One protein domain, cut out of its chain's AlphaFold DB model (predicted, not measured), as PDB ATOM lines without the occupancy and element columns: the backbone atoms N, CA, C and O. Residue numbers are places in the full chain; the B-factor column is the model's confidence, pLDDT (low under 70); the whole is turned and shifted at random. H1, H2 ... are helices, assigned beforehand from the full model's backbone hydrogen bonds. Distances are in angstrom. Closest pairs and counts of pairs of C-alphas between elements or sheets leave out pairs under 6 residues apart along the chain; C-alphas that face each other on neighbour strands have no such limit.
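AT A GLANCE: This is residues 2 to 94 of the 94 residues of the protein "Histidine kinase" of Acidobacteria bacterium (UniProt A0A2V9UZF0). A long helix, H2, meets H1 at a corner by one end and has the short helices H3 and H4, packed together, by its other half; a long link then leads to the distant H5, where residues 78 to 84 and 86 to 94 stick out. The printed part has 93 residues, with five named helices in the order H1 to H5 and no named strand, all helix. It is extended, with a radius of gyration of the C-alphas of 20.1 A and spans of 65 by 27 by 23 A.

HOW THE PARTS SIT: H2, residues 19 to 37, touches H3, residues 42 to 48, with residues 34 to 35 alone, about perpendicular at 79 degrees; the closest C-alphas, of Leu 35 and Ala 45, are 5.7 A apart. H3 touches H4, residues 53 to 62, closest at C-alphas 46 and 53, 5.1 A. H1, residues 2 to 14, is close to H2 but not clearly touching, 6.8 A between the closest C-alphas, 12 and 22. H5, residues 79 to 92, is apart from H1, H2, H3 and H4. In these five helices every O i to N i+4 pair is within hydrogen-bond range.

IN THESE COORDINATES: H2 measures 27.2 A from C-alpha 19 at (-9.251, -20.104, -34.290), H1 18.2 A, H3 9.7 A, H4 14.2 A, and H5 20.1 A to C-alpha 92 at (-50.587, -50.696, -63.252).

THE WHOLE: The farthest C-alphas, of Gly 16 and Lys 94, are 67.3 A apart. The printed part has no cut; the link H4 to H5 is long, 16 residues. The pLDDT is under 70 at residues 73 to 76 and 93 to 94.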
ATOM      1  N   LYS A   2      -7.042 -38.752 -40.123       91.38
ATOM      2  CA  LYS A   2      -6.196 -37.943 -39.213       91.38
ATOM      3  C   LYS A   2      -5.175 -37.076 -39.966       91.38
ATOM      4  O   LYS A   2      -5.140 -35.872 -39.757       91.38
ATOM      5  N   GLU A   3      -4.437 -37.675 -40.897       95.25
ATOM      6  CA  GLU A   3      -3.419 -36.976 -41.697       95.25
ATOM      7  C   GLU A   3      -4.012 -35.883 -42.605       95.25
ATOM      8  O   GLU A   3      -3.442 -34.804 -42.753       95.25
ATOM      9  N   GLU A   4      -5.181 -36.137 -43.201       94.25
ATOM     10  CA  GLU A   4      -5.883 -35.162 -44.048       94.25
ATOM     11  C   GLU A   4      -6.379 -33.974 -43.219       94.25
ATOM     12  O   GLU A   4      -6.222 -32.825 -43.632       94.25
ATOM     13  N   LEU A   5      -6.924 -34.238 -42.028       94.25
ATOM     14  CA  LEU A   5      -7.367 -33.194 -41.112       94.25
ATOM     15  C   LEU A   5      -6.187 -32.350 -40.618       94.25
ATOM     16  O   LEU A   5      -6.274 -31.126 -40.633       94.25
ATOM     17  N   GLU A   6      -5.077 -32.977 -40.224       95.62
ATOM     18  CA  GLU A   6      -3.862 -32.274 -39.791       95.62
ATOM     19  C   GLU A   6      -3.295 -31.384 -40.902       95.62
ATOM     20  O   GLU A   6      -2.890 -30.251 -40.634       95.62
ATOM     21  N   ARG A   7      -3.337 -31.845 -42.159       96.69
ATOM     22  CA  ARG A   7      -2.934 -31.039 -43.318       96.69
ATOM     23  C   ARG A   7      -3.807 -29.792 -43.477       96.69
ATOM     24  O   ARG A   7      -3.260 -28.701 -43.622       96.69
ATOM     25  N   VAL A   8      -5.133 -29.937 -43.415       94.81
ATOM     26  CA  VAL A   8      -6.076 -28.806 -43.533       94.81
ATOM     27  C   VAL A   8      -5.908 -27.822 -42.375       94.81
ATOM     28  O   VAL A   8      -5.876 -26.613 -42.589       94.81
ATOM     29  N   VAL A   9      -5.756 -28.321 -41.146       95.06
ATOM     30  CA  VAL A   9      -5.548 -27.472 -39.961       95.06
ATOM     31  C   VAL A   9      -4.231 -26.703 -40.063       95.06
ATOM     32  O   VAL A   9      -4.199 -25.508 -39.765       95.06
ATOM     33  N   LEU A  10      -3.155 -27.349 -40.523       95.94
ATOM     34  CA  LEU A  10      -1.870 -26.686 -40.741       95.94
ATOM     35  C   LEU A  10      -1.975 -25.594 -41.812       95.94
ATOM     36  O   LEU A  10      -1.410 -24.517 -41.636       95.94
ATOM     37  N   GLU A  11      -2.701 -25.844 -42.900       95.38
ATOM     38  CA  GLU A  11      -2.943 -24.847 -43.945       95.38
ATOM     39  C   GLU A  11      -3.723 -23.639 -43.409       95.38
ATOM     40  O   GLU A  11      -3.273 -22.506 -43.586       95.38
ATOM     41  N   MET A  12      -4.814 -23.868 -42.668       94.75
ATOM     42  CA  MET A  12      -5.588 -22.798 -42.023       94.75
ATOM     43  C   MET A  12      -4.734 -21.971 -41.052       94.75
ATOM     44  O   MET A  12      -4.826 -20.745 -41.009       94.75
ATOM     45  N   TYR A  13      -3.871 -22.631 -40.277       94.88
ATOM     46  CA  TYR A  13      -2.963 -21.939 -39.367       94.88
ATOM     47  C   TYR A  13      -1.938 -21.083 -40.127       94.88
ATOM     48  O   TYR A  13      -1.726 -19.919 -39.788       94.88
ATOM     49  N   ARG A  14      -1.341 -21.624 -41.196       96.31
ATOM     50  CA  ARG A  14      -0.349 -20.911 -42.020       96.31
ATOM     51  C   ARG A  14      -0.948 -19.750 -42.808       96.31
ATOM     52  O   ARG A  14      -0.231 -18.789 -43.068       96.31
ATOM     53  N   SER A  15      -2.234 -19.802 -43.155       93.81
ATOM     54  CA  SER A  15      -2.938 -18.679 -43.781       93.81
ATOM     55  C   SER A  15      -3.291 -17.558 -42.792       93.81
ATOM     56  O   SER A  15      -3.855 -16.547 -43.201       93.81
ATOM     57  N   GLY A  16      -2.993 -17.727 -41.497       93.69
ATOM     58  CA  GLY A  16      -3.264 -16.732 -40.460       93.69
ATOM     59  C   GLY A  16      -4.731 -16.657 -40.031       93.69
ATOM     60  O   GLY A  16      -5.141 -15.645 -39.460       93.69
ATOM     61  N   LEU A  17      -5.534 -17.699 -40.293       94.25
ATOM     62  CA  LEU A  17      -6.916 -17.753 -39.807       94.25
ATOM     63  C   LEU A  17      -6.931 -17.772 -38.279       94.25
ATOM     64  O   LEU A  17      -6.198 -18.524 -37.631       94.25
ATOM     65  N   ARG A  18      -7.822 -16.972 -37.688       95.81
ATOM     66  CA  ARG A  18      -8.076 -17.060 -36.252       95.81
ATOM     67  C   ARG A  18      -8.785 -18.373 -35.958       95.81
ATOM     68  O   ARG A  18      -9.568 -18.872 -36.765       95.81
ATOM     69  N   TYR A  19      -8.578 -18.891 -34.752       94.56
ATOM     70  CA  TYR A  19      -9.251 -20.104 -34.290       94.56
ATOM     71  C   TYR A  19     -10.779 -20.031 -34.459       94.56
ATOM     72  O   TYR A  19     -11.392 -20.981 -34.939       94.56
ATOM     73  N   SER A  20     -11.391 -18.886 -34.135       95.19
ATOM     74  CA  SER A  20     -12.832 -18.664 -34.307       95.19
ATOM     75  C   SER A  20     -13.291 -18.837 -35.754       95.19
ATOM     76  O   SER A  20     -14.341 -19.428 -35.995       95.19
ATOM     77  N   ASP A  21     -12.495 -18.359 -36.709       95.25
ATOM     78  CA  ASP A  21     -12.824 -18.397 -38.133       95.25
ATOM     79  C   ASP A  21     -12.653 -19.813 -38.686       95.25
ATOM     80  O   ASP A  21     -13.515 -20.299 -39.416       95.25
ATOM     81  N   ALA A  22     -11.600 -20.517 -38.262       95.50
ATOM     82  CA  ALA A  22     -11.381 -21.920 -38.605       95.50
ATOM     83  C   ALA A  22     -12.522 -22.817 -38.092       95.50
ATOM     84  O   ALA A  22     -13.062 -23.634 -38.840       95.50
ATOM     85  N   VAL A  23     -12.949 -22.629 -36.836       95.88
ATOM     86  CA  VAL A  23     -14.102 -23.349 -36.267       95.88
ATOM     87  C   VAL A  23     -15.380 -23.011 -37.030       95.88
ATOM     88  O   VAL A  23     -16.151 -23.916 -37.359       95.88
ATOM     89  N   ARG A  24     -15.600 -21.728 -37.344       95.81
ATOM     90  CA  ARG A  24     -16.765 -21.284 -38.112       95.81
ATOM     91  C   ARG A  24     -16.795 -21.931 -39.495       95.81
ATOM     92  O   ARG A  24     -17.856 -22.408 -39.897       95.81
ATOM     93  N   GLU A  25     -15.664 -22.007 -40.197       95.31
ATOM     94  CA  GLU A  25     -15.629 -22.636 -41.519       95.31
ATOM     95  C   GLU A  25     -15.809 -24.146 -41.483       95.31
ATOM     96  O   GLU A  25     -16.537 -24.712 -42.307       95.31
ATOM     97  N   PHE A  26     -15.218 -24.808 -40.491       95.44
ATOM     98  CA  PHE A  26     -15.476 -26.222 -40.270       95.44
ATOM     99  C   PHE A  26     -16.975 -26.473 -40.055       95.44
ATOM    100  O   PHE A  26     -17.570 -27.305 -40.741       95.44
ATOM    101  N   GLN A  27     -17.612 -25.716 -39.155       96.38
ATOM    102  CA  GLN A  27     -19.045 -25.840 -38.879       96.38
ATOM    103  C   GLN A  27     -19.890 -25.580 -40.131       96.38
ATOM    104  O   GLN A  27     -20.784 -26.371 -40.443       96.38
ATOM    105  N   ARG A  28     -19.588 -24.506 -40.873       96.25
ATOM    106  CA  ARG A  28     -20.274 -24.140 -42.121       96.25
ATOM    107  C   ARG A  28     -20.190 -25.276 -43.141       96.25
ATOM    108  O   ARG A  28     -21.218 -25.719 -43.655       96.25
ATOM    109  N   THR A  29     -18.985 -25.782 -43.391       95.38
ATOM    110  CA  THR A  29     -18.719 -26.830 -44.385       95.38
ATOM    111  C   THR A  29     -19.344 -28.167 -43.989       95.38
ATOM    112  O   THR A  29     -19.979 -28.830 -44.816       95.38
ATOM    113  N   PHE A  30     -19.231 -28.551 -42.716       96.31
ATOM    114  CA  PHE A  30     -19.771 -29.808 -42.204       96.31
ATOM    115  C   PHE A  30     -21.303 -29.826 -42.257       96.31
ATOM    116  O   PHE A  30     -21.900 -30.740 -42.833       96.31
ATOM    117  N   LEU A  31     -21.954 -28.777 -41.741       96.75
ATOM    118  CA  LEU A  31     -23.414 -28.664 -41.772       96.75
ATOM    119  C   LEU A  31     -23.947 -28.584 -43.202       96.75
ATOM    120  O   LEU A  31     -24.928 -29.256 -43.519       96.75
ATOM    121  N   ALA A  32     -23.298 -27.817 -44.085       96.19
ATOM    122  CA  ALA A  32     -23.687 -27.750 -45.491       96.19
ATOM    123  C   ALA A  32     -23.613 -29.125 -46.168       96.19
ATOM    124  O   ALA A  32     -24.502 -29.467 -46.945       96.19
ATOM    125  N   THR A  33     -22.601 -29.934 -45.852       96.06
ATOM    126  CA  THR A  33     -22.445 -31.287 -46.407       96.06
ATOM    127  C   THR A  33     -23.590 -32.204 -45.987       96.06
ATOM    128  O   THR A  33     -24.227 -32.807 -46.849       96.06
ATOM    129  N   VAL A  34     -23.933 -32.239 -44.694       96.88
ATOM    130  CA  VAL A  34     -25.074 -33.041 -44.214       96.88
ATOM    131  C   VAL A  34     -26.401 -32.524 -44.776       96.88
ATOM    132  O   VAL A  34     -27.281 -33.306 -45.135       96.88
ATOM    133  N   LEU A  35     -26.554 -31.204 -44.900       96.06
ATOM    134  CA  LEU A  35     -27.741 -30.611 -45.509       96.06
ATOM    135  C   LEU A  35     -27.868 -30.987 -46.987       96.06
ATOM    136  O   LEU A  35     -28.977 -31.308 -47.399       96.06
ATOM    137  N   ARG A  36     -26.789 -30.978 -47.782       94.56
ATOM    138  CA  ARG A  36     -26.834 -31.405 -49.196       94.56
ATOM    139  C   ARG A  36     -27.234 -32.867 -49.333       94.56
ATOM    140  O   ARG A  36     -28.101 -33.173 -50.146       94.56
ATOM    141  N   ASP A  37     -26.643 -33.730 -48.515       95.00
ATOM    142  CA  ASP A  37     -26.920 -35.169 -48.511       95.00
ATOM    143  C   ASP A  37     -28.408 -35.461 -48.237       95.00
ATOM    144  O   ASP A  37     -29.046 -36.261 -48.917       95.00
ATOM    145  N   GLU A  38     -29.024 -34.690 -47.338       95.38
ATOM    146  CA  GLU A  38     -30.460 -34.770 -47.042       95.38
ATOM    147  C   GLU A  38     -31.335 -33.862 -47.933       95.38
ATOM    148  O   GLU A  38     -32.497 -33.589 -47.608       95.38
ATOM    149  N   ASN A  39     -30.813 -33.361 -49.061       92.62
ATOM    150  CA  ASN A  39     -31.494 -32.450 -49.993       92.62
ATOM    151  C   ASN A  39     -32.151 -31.240 -49.290       92.62
ATOM    152  O   ASN A  39     -33.321 -30.897 -49.507       92.62
ATOM    153  N   ALA A  40     -31.391 -30.622 -48.393       93.31
ATOM    154  CA  ALA A  40     -31.759 -29.509 -47.528       93.31
ATOM    155  C   ALA A  40     -32.966 -29.783 -46.600       93.31
ATOM    156  O   ALA A  40     -33.631 -28.853 -46.129       93.31
ATOM    157  N   ASN A  41     -33.255 -31.056 -46.295       95.06
ATOM    158  CA  ASN A  41     -34.252 -31.436 -45.297       95.06
ATOM    159  C   ASN A  41     -33.683 -31.306 -43.875       95.06
ATOM    160  O   ASN A  41     -33.049 -32.220 -43.351       95.06
ATOM    161  N   GLN A  42     -33.970 -30.181 -43.220       95.62
ATOM    162  CA  GLN A  42     -33.446 -29.867 -41.884       95.62
ATOM    163  C   GLN A  42     -33.864 -30.872 -40.801       95.62
ATOM    164  O   GLN A  42     -33.106 -31.103 -39.867       95.62
ATOM    165  N   VAL A  43     -35.046 -31.491 -40.903       97.50
ATOM    166  CA  VAL A  43     -35.489 -32.475 -39.899       97.50
ATOM    167  C   VAL A  43     -34.655 -33.749 -39.998       97.50
ATOM    168  O   VAL A  43     -34.238 -34.286 -38.974       97.50
ATOM    169  N   ARG A  44     -34.388 -34.227 -41.219       97.25
ATOM    170  CA  ARG A  44     -33.540 -35.408 -41.436       97.25
ATOM    171  C   ARG A  44     -32.076 -35.116 -41.125       97.25
ATOM    172  O   ARG A  44     -31.460 -35.887 -40.399       97.25
ATOM    173  N   ALA A  45     -31.571 -33.963 -41.562       97.44
ATOM    174  CA  ALA A  45     -30.219 -33.515 -41.248       97.44
ATOM    175  C   ALA A  45     -29.994 -33.405 -39.731       97.44
ATOM    176  O   ALA A  45     -29.004 -33.918 -39.225       97.44
ATOM    177  N   ALA A  46     -30.940 -32.823 -38.982       97.88
ATOM    178  CA  ALA A  46     -30.848 -32.724 -37.525       97.88
ATOM    179  C   ALA A  46     -30.814 -34.102 -36.845       97.88
ATOM    180  O   ALA A  46     -30.006 -34.316 -35.946       97.88
ATOM    181  N   LYS A  47     -31.626 -35.062 -37.319       97.88
ATOM    182  CA  LYS A  47     -31.572 -36.455 -36.845       97.88
ATOM    183  C   LYS A  47     -30.210 -37.099 -37.117       97.88
ATOM    184  O   LYS A  47     -29.670 -37.734 -36.221       97.88
ATOM    185  N   LYS A  48     -29.647 -36.907 -38.314       97.31
ATOM    186  CA  LYS A  48     -28.335 -37.454 -38.706       97.31
ATOM    187  C   LYS A  48     -27.177 -36.838 -37.915       97.31
ATOM    188  O   LYS A  48     -26.226 -37.528 -37.581       97.31
ATOM    189  N   LEU A  49     -27.297 -35.555 -37.583       96.81
ATOM    190  CA  LEU A  49     -26.365 -34.822 -36.725       96.81
ATOM    191  C   LEU A  49     -26.540 -35.131 -35.227       96.81
ATOM    192  O   LEU A  49     -25.718 -34.695 -34.431       96.81
ATOM    193  N   GLY A  50     -27.611 -35.825 -34.828       97.50
ATOM    194  CA  GLY A  50     -27.907 -36.095 -33.418       97.50
ATOM    195  C   GLY A  50     -28.290 -34.852 -32.605       97.50
ATOM    196  O   GLY A  50     -28.128 -34.843 -31.389       97.50
ATOM    197  N   ILE A  51     -28.800 -33.797 -33.250       97.50
ATOM    198  CA  ILE A  51     -29.175 -32.535 -32.594       97.50
ATOM    199  C   ILE A  51     -30.652 -32.207 -32.793       97.50
ATOM    200  O   ILE A  51     -31.323 -32.688 -33.707       97.50
ATOM    201  N   HIS A  52     -31.182 -31.321 -31.950       98.19
ATOM    202  CA  HIS A  52     -32.537 -30.822 -32.138       98.19
ATOM    203  C   HIS A  52     -32.624 -29.914 -33.378       98.19
ATOM    204  O   HIS A  52     -31.766 -29.063 -33.618       98.19
ATOM    205  N   ARG A  53     -33.719 -30.022 -34.145       97.44
ATOM    206  CA  ARG A  53     -33.943 -29.228 -35.373       97.44
ATOM    207  C   ARG A  53     -33.858 -27.710 -35.158       97.44
ATOM    208  O   ARG A  53     -33.442 -26.994 -36.058       97.44
ATOM    209  N   ASN A  54     -34.241 -27.220 -33.975       97.88
ATOM    210  CA  ASN A  54     -34.165 -25.790 -33.650       97.88
ATOM    211  C   ASN A  54     -32.713 -25.330 -33.494       97.88
ATOM    212  O   ASN A  54     -32.382 -24.233 -33.932       97.88
ATOM    213  N   THR A  55     -31.854 -26.182 -32.928       98.00
ATOM    214  CA  THR A  55     -30.416 -25.926 -32.833       98.00
ATOM    215  C   THR A  55     -29.816 -25.832 -34.228       98.00
ATOM    216  O   THR A  55     -29.176 -24.834 -34.541       98.00
ATOM    217  N   LEU A  56     -30.131 -26.798 -35.101       97.56
ATOM    218  CA  LEU A  56     -29.685 -26.763 -36.494       97.56
ATOM    219  C   LEU A  56     -30.186 -25.506 -37.222       97.56
ATOM    220  O   LEU A  56     -29.418 -24.848 -37.915       97.56
ATOM    221  N   ARG A  57     -31.464 -25.143 -37.050       97.06
ATOM    222  CA  ARG A  57     -32.041 -23.930 -37.650       97.06
ATOM    223  C   ARG A  57     -31.305 -22.667 -37.202       97.06
ATOM    224  O   ARG A  57     -31.034 -21.817 -38.044       97.06
ATOM    225  N   ARG A  58     -30.983 -22.549 -35.911       97.75
ATOM    226  CA  ARG A  58     -30.226 -21.411 -35.376       97.75
ATOM    227  C   ARG A  58     -28.817 -21.364 -35.971       97.75
ATOM    228  O   ARG A  58     -28.427 -20.326 -36.485       97.75
ATOM    229  N   GLN A  59     -28.115 -22.497 -36.010       97.19
ATOM    230  CA  GLN A  59     -26.777 -22.587 -36.608       97.19
ATOM    231  C   GLN A  59     -26.778 -22.233 -38.101       97.19
ATOM    232  O   GLN A  59     -25.885 -21.539 -38.568       97.19
ATOM    233  N   ILE A  60     -27.800 -22.653 -38.854       96.62
ATOM    234  CA  ILE A  60     -27.979 -22.270 -40.266       96.62
ATOM    235  C   ILE A  60     -28.069 -20.749 -40.426       96.62
ATOM    236  O   ILE A  60     -27.505 -20.209 -41.375       96.62
ATOM    237  N   GLN A  61     -28.783 -20.071 -39.522       96.75
ATOM    238  CA  GLN A  61     -28.932 -18.615 -39.543       96.75
ATOM    239  C   GLN A  61     -27.636 -17.907 -39.129       96.75
ATOM    240  O   GLN A  61     -27.195 -17.014 -39.838       96.75
ATOM    241  N   GLU A  62     -27.003 -18.341 -38.036       96.44
ATOM    242  CA  GLU A  62     -25.739 -17.782 -37.523       96.44
ATOM    243  C   GLU A  62     -24.577 -17.927 -38.526       96.44
ATOM    244  O   GLU A  62     -23.710 -17.060 -38.628       96.44
ATOM    245  N   LEU A  63     -24.563 -19.023 -39.289       96.06
ATOM    246  CA  LEU A  63     -23.547 -19.303 -40.307       96.06
ATOM    247  C   LEU A  63     -23.929 -18.797 -41.703       96.06
ATOM    248  O   LEU A  63     -23.160 -19.007 -42.641       96.06
ATOM    249  N   GLU A  64     -25.096 -18.159 -41.845       94.81
ATOM    250  CA  GLU A  64     -25.612 -17.606 -43.105       94.81
ATOM    251  C   GLU A  64     -25.590 -18.632 -44.253       94.81
ATOM    252  O   GLU A  64     -25.146 -18.365 -45.373       94.81
ATOM    253  N   LEU A  65     -26.037 -19.857 -43.962       93.88
ATOM    254  CA  LEU A  65     -26.081 -20.936 -44.944       93.88
ATOM    255  C   LEU A  65     -27.259 -20.746 -45.908       93.88
ATOM    256  O   LEU A  65     -28.424 -20.775 -45.503       93.88
ATOM    257  N   ASP A  66     -26.969 -20.640 -47.205       92.19
ATOM    258  CA  ASP A  66     -28.010 -20.573 -48.230       92.19
ATOM    259  C   ASP A  66     -28.621 -21.954 -48.509       92.19
ATOM    260  O   ASP A  66     -28.182 -22.717 -49.364       92.19
ATOM    261  N   ILE A  67     -29.707 -22.267 -47.808       89.75
ATOM    262  CA  ILE A  67     -30.444 -23.526 -47.973       89.75
ATOM    263  C   ILE A  67     -31.002 -23.704 -49.392       89.75
ATOM    264  O   ILE A  67     -31.241 -24.840 -49.805       89.75
ATOM    265  N   LYS A  68     -31.246 -22.622 -50.146       87.12
ATOM    266  CA  LYS A  68     -31.828 -22.729 -51.491       87.12
ATOM    267  C   LYS A  68     -30.824 -23.320 -52.475       87.12
ATOM    268  O   LYS A  68     -31.213 -24.225 -53.208       87.12
ATOM    269  N   SER A  69     -29.566 -22.878 -52.448       87.19
ATOM    270  CA  SER A  69     -28.507 -23.447 -53.295       87.19
ATOM    271  C   SER A  69     -28.133 -24.882 -52.926       87.19
ATOM    272  O   SER A  69     -27.693 -25.635 -53.789       87.19
ATOM    273  N   LEU A  70     -28.353 -25.307 -51.676       85.56
ATOM    274  CA  LEU A  70     -28.093 -26.691 -51.252       85.56
ATOM    275  C   LEU A  70     -29.163 -27.691 -51.717       85.56
ATOM    276  O   LEU A  70     -28.966 -28.900 -51.588       85.56
ATOM    277  N   ARG A  71     -30.307 -27.221 -52.226       84.06
ATOM    278  CA  ARG A  71     -31.332 -28.105 -52.788       84.06
ATOM    279  C   ARG A  71     -30.891 -28.551 -54.169       84.06
ATOM    280  O   ARG A  71     -30.717 -27.729 -55.063       84.06
ATOM    281  N   VAL A  72     -30.832 -29.862 -54.378       76.81
ATOM    282  CA  VAL A  72     -30.793 -30.399 -55.735       76.81
ATOM    283  C   VAL A  72     -32.077 -29.939 -56.417       76.81
ATOM    284  O   VAL A  72     -33.175 -30.138 -55.882       76.81
ATOM    285  N   ALA A  73     -31.944 -29.279 -57.568       66.81
ATOM    286  CA  ALA A  73     -33.071 -28.813 -58.357       66.81
ATOM    287  C   ALA A  73     -33.922 -30.019 -58.773       66.81
ATOM    288  O   ALA A  73     -33.715 -30.640 -59.812       66.81
ATOM    289  N   ARG A  74     -34.911 -30.370 -57.950       63.88
ATOM    290  CA  ARG A  74     -35.975 -31.270 -58.372       63.88
ATOM    291  C   ARG A  74     -36.777 -30.485 -59.397       63.88
ATOM    292  O   ARG A  74     -37.578 -29.634 -59.008       63.88
ATOM    293  N   ARG A  75     -36.549 -30.737 -60.693       64.56
ATOM    294  CA  ARG A  75     -37.496 -30.324 -61.736       64.56
ATOM    295  C   ARG A  75     -38.865 -30.798 -61.264       64.56
ATOM    296  O   ARG A  75     -39.085 -31.998 -61.118       64.56
ATOM    297  N   ARG A  76     -39.764 -29.868 -60.941       65.31
ATOM    298  CA  ARG A  76     -41.172 -30.224 -60.801       65.31
ATOM    299  C   ARG A  76     -41.647 -30.509 -62.224       65.31
ATOM    300  O   ARG A  76     -41.582 -29.584 -63.033       65.31
ATOM    301  N   PRO A  77     -42.058 -31.748 -62.542       70.44
ATOM    302  CA  PRO A  77     -42.536 -32.045 -63.877       70.44
ATOM    303  C   PRO A  77     -43.748 -31.151 -64.184       70.44
ATOM    304  O   PRO A  77     -44.530 -30.861 -63.261       70.44
ATOM    305  N   PRO A  78     -43.913 -30.684 -65.434       82.12
ATOM    306  CA  PRO A  78     -45.106 -29.966 -65.850       82.12
ATOM    307  C   PRO A  78     -46.360 -30.798 -65.563       82.12
ATOM    308  O   PRO A  78     -46.317 -32.026 -65.457       82.12
ATOM    309  N   LEU A  79     -47.498 -30.118 -65.412       76.00
ATOM    310  CA  LEU A  79     -48.756 -30.761 -65.028       76.00
ATOM    311  C   LEU A  79     -49.134 -31.915 -65.972       76.00
ATOM    312  O   LEU A  79     -49.593 -32.948 -65.497       76.00
ATOM    313  N   SER A  80     -48.863 -31.773 -67.272       82.62
ATOM    314  CA  SER A  80     -49.075 -32.815 -68.287       82.62
ATOM    315  C   SER A  80     -48.340 -34.119 -67.962       82.62
ATOM    316  O   SER A  80     -48.942 -35.192 -67.977       82.62
ATOM    317  N   GLU A  81     -47.064 -34.034 -67.588       79.62
ATOM    318  CA  GLU A  81     -46.246 -35.188 -67.207       79.62
ATOM    319  C   GLU A  81     -46.734 -35.807 -65.888       79.62
ATOM    320  O   GLU A  81     -46.798 -37.027 -65.751       79.62
ATOM    321  N   ARG A  82     -47.188 -34.983 -64.935       79.06
ATOM    322  CA  ARG A  82     -47.761 -35.465 -63.665       79.06
ATOM    323  C   ARG A  82     -49.071 -36.226 -63.869       79.06
ATOM    324  O   ARG A  82     -49.275 -37.251 -63.220       79.06
ATOM    325  N   VAL A  83     -49.938 -35.741 -64.760       82.44
ATOM    326  CA  VAL A  83     -51.199 -36.410 -65.119       82.44
ATOM    327  C   VAL A  83     -50.911 -37.753 -65.790       82.44
ATOM    328  O   VAL A  83     -51.495 -38.761 -65.397       82.44
ATOM    329  N   LEU A  84     -49.956 -37.800 -66.725       81.44
ATOM    330  CA  LEU A  84     -49.529 -39.037 -67.389       81.44
ATOM    331  C   LEU A  84     -48.971 -40.073 -66.402       81.44
ATOM    332  O   LEU A  84     -49.355 -41.241 -66.458       81.44
ATOM    333  N   VAL A  85     -48.109 -39.660 -65.466       81.69
ATOM    334  CA  VAL A  85     -47.562 -40.555 -64.429       81.69
ATOM    335  C   VAL A  85     -48.672 -41.098 -63.524       81.69
ATOM    336  O   VAL A  85     -48.701 -42.295 -63.245       81.69
ATOM    337  N   ALA A  86     -49.621 -40.256 -63.104       80.69
ATOM    338  CA  ALA A  86     -50.748 -40.687 -62.278       80.69
ATOM    339  C   ALA A  86     -51.652 -41.699 -63.006       80.69
ATOM    340  O   ALA A  86     -52.004 -42.732 -62.438       80.69
ATOM    341  N   GLN A  87     -51.971 -41.445 -64.279       80.19
ATOM    342  CA  GLN A  87     -52.757 -42.363 -65.110       80.19
ATOM    343  C   GLN A  87     -52.038 -43.697 -65.334       80.19
ATOM    344  O   GLN A  87     -52.660 -44.756 -65.267       80.19
ATOM    345  N   ARG A  88     -50.723 -43.659 -65.576       78.50
ATOM    346  CA  ARG A  88     -49.898 -44.857 -65.759       78.50
ATOM    347  C   ARG A  88     -49.853 -45.713 -64.491       78.50
ATOM    348  O   ARG A  88     -50.028 -46.924 -64.582       78.50
ATOM    349  N   ASN A  89     -49.698 -45.094 -63.322       78.88
ATOM    350  CA  ASN A  89     -49.712 -45.802 -62.040       78.88
ATOM    351  C   ASN A  89     -51.090 -46.404 -61.730       78.88
ATOM    352  O   ASN A  89     -51.166 -47.540 -61.280       78.88
ATOM    353  N   ALA A  90     -52.178 -45.688 -62.034       77.81
ATOM    354  CA  ALA A  90     -53.539 -46.201 -61.866       77.81
ATOM    355  C   ALA A  90     -53.835 -47.412 -62.770       77.81
ATOM    356  O   ALA A  90     -54.556 -48.319 -62.367       77.81
ATOM    357  N   ARG A  91     -53.261 -47.448 -63.982       75.62
ATOM    358  CA  ARG A  91     -53.369 -48.600 -64.893       75.62
ATOM    359  C   ARG A  91     -52.549 -49.809 -64.447       75.62
ATOM    360  O   ARG A  91     -52.948 -50.917 -64.755       75.62
ATOM    361  N   ALA A  92     -51.437 -49.607 -63.744       72.88
ATOM    362  CA  ALA A  92     -50.587 -50.696 -63.252       72.88
ATOM    363  C   ALA A  92     -51.143 -51.399 -61.997       72.88
ATOM    364  O   ALA A  92     -50.632 -52.445 -61.615       72.88
ATOM    365  N   MET A  93     -52.157 -50.820 -61.343       66.69
ATOM    366  CA  MET A  93     -52.846 -51.407 -60.182       66.69
ATOM    367  C   MET A  93     -54.134 -52.161 -60.561       66.69
ATOM    368  O   MET A  93     -54.892 -52.544 -59.673       66.69
ATOM    369  N   LYS A  94     -54.402 -52.328 -61.860       54.34
ATOM    370  CA  LYS A  94     -55.533 -53.074 -62.418       54.34
ATOM    371  C   LYS A  94     -55.023 -54.339 -63.091       54.34
ATOM    372  O   LYS A  94     -55.741 -55.354 -62.991       54.34
TER     373      LYS A  94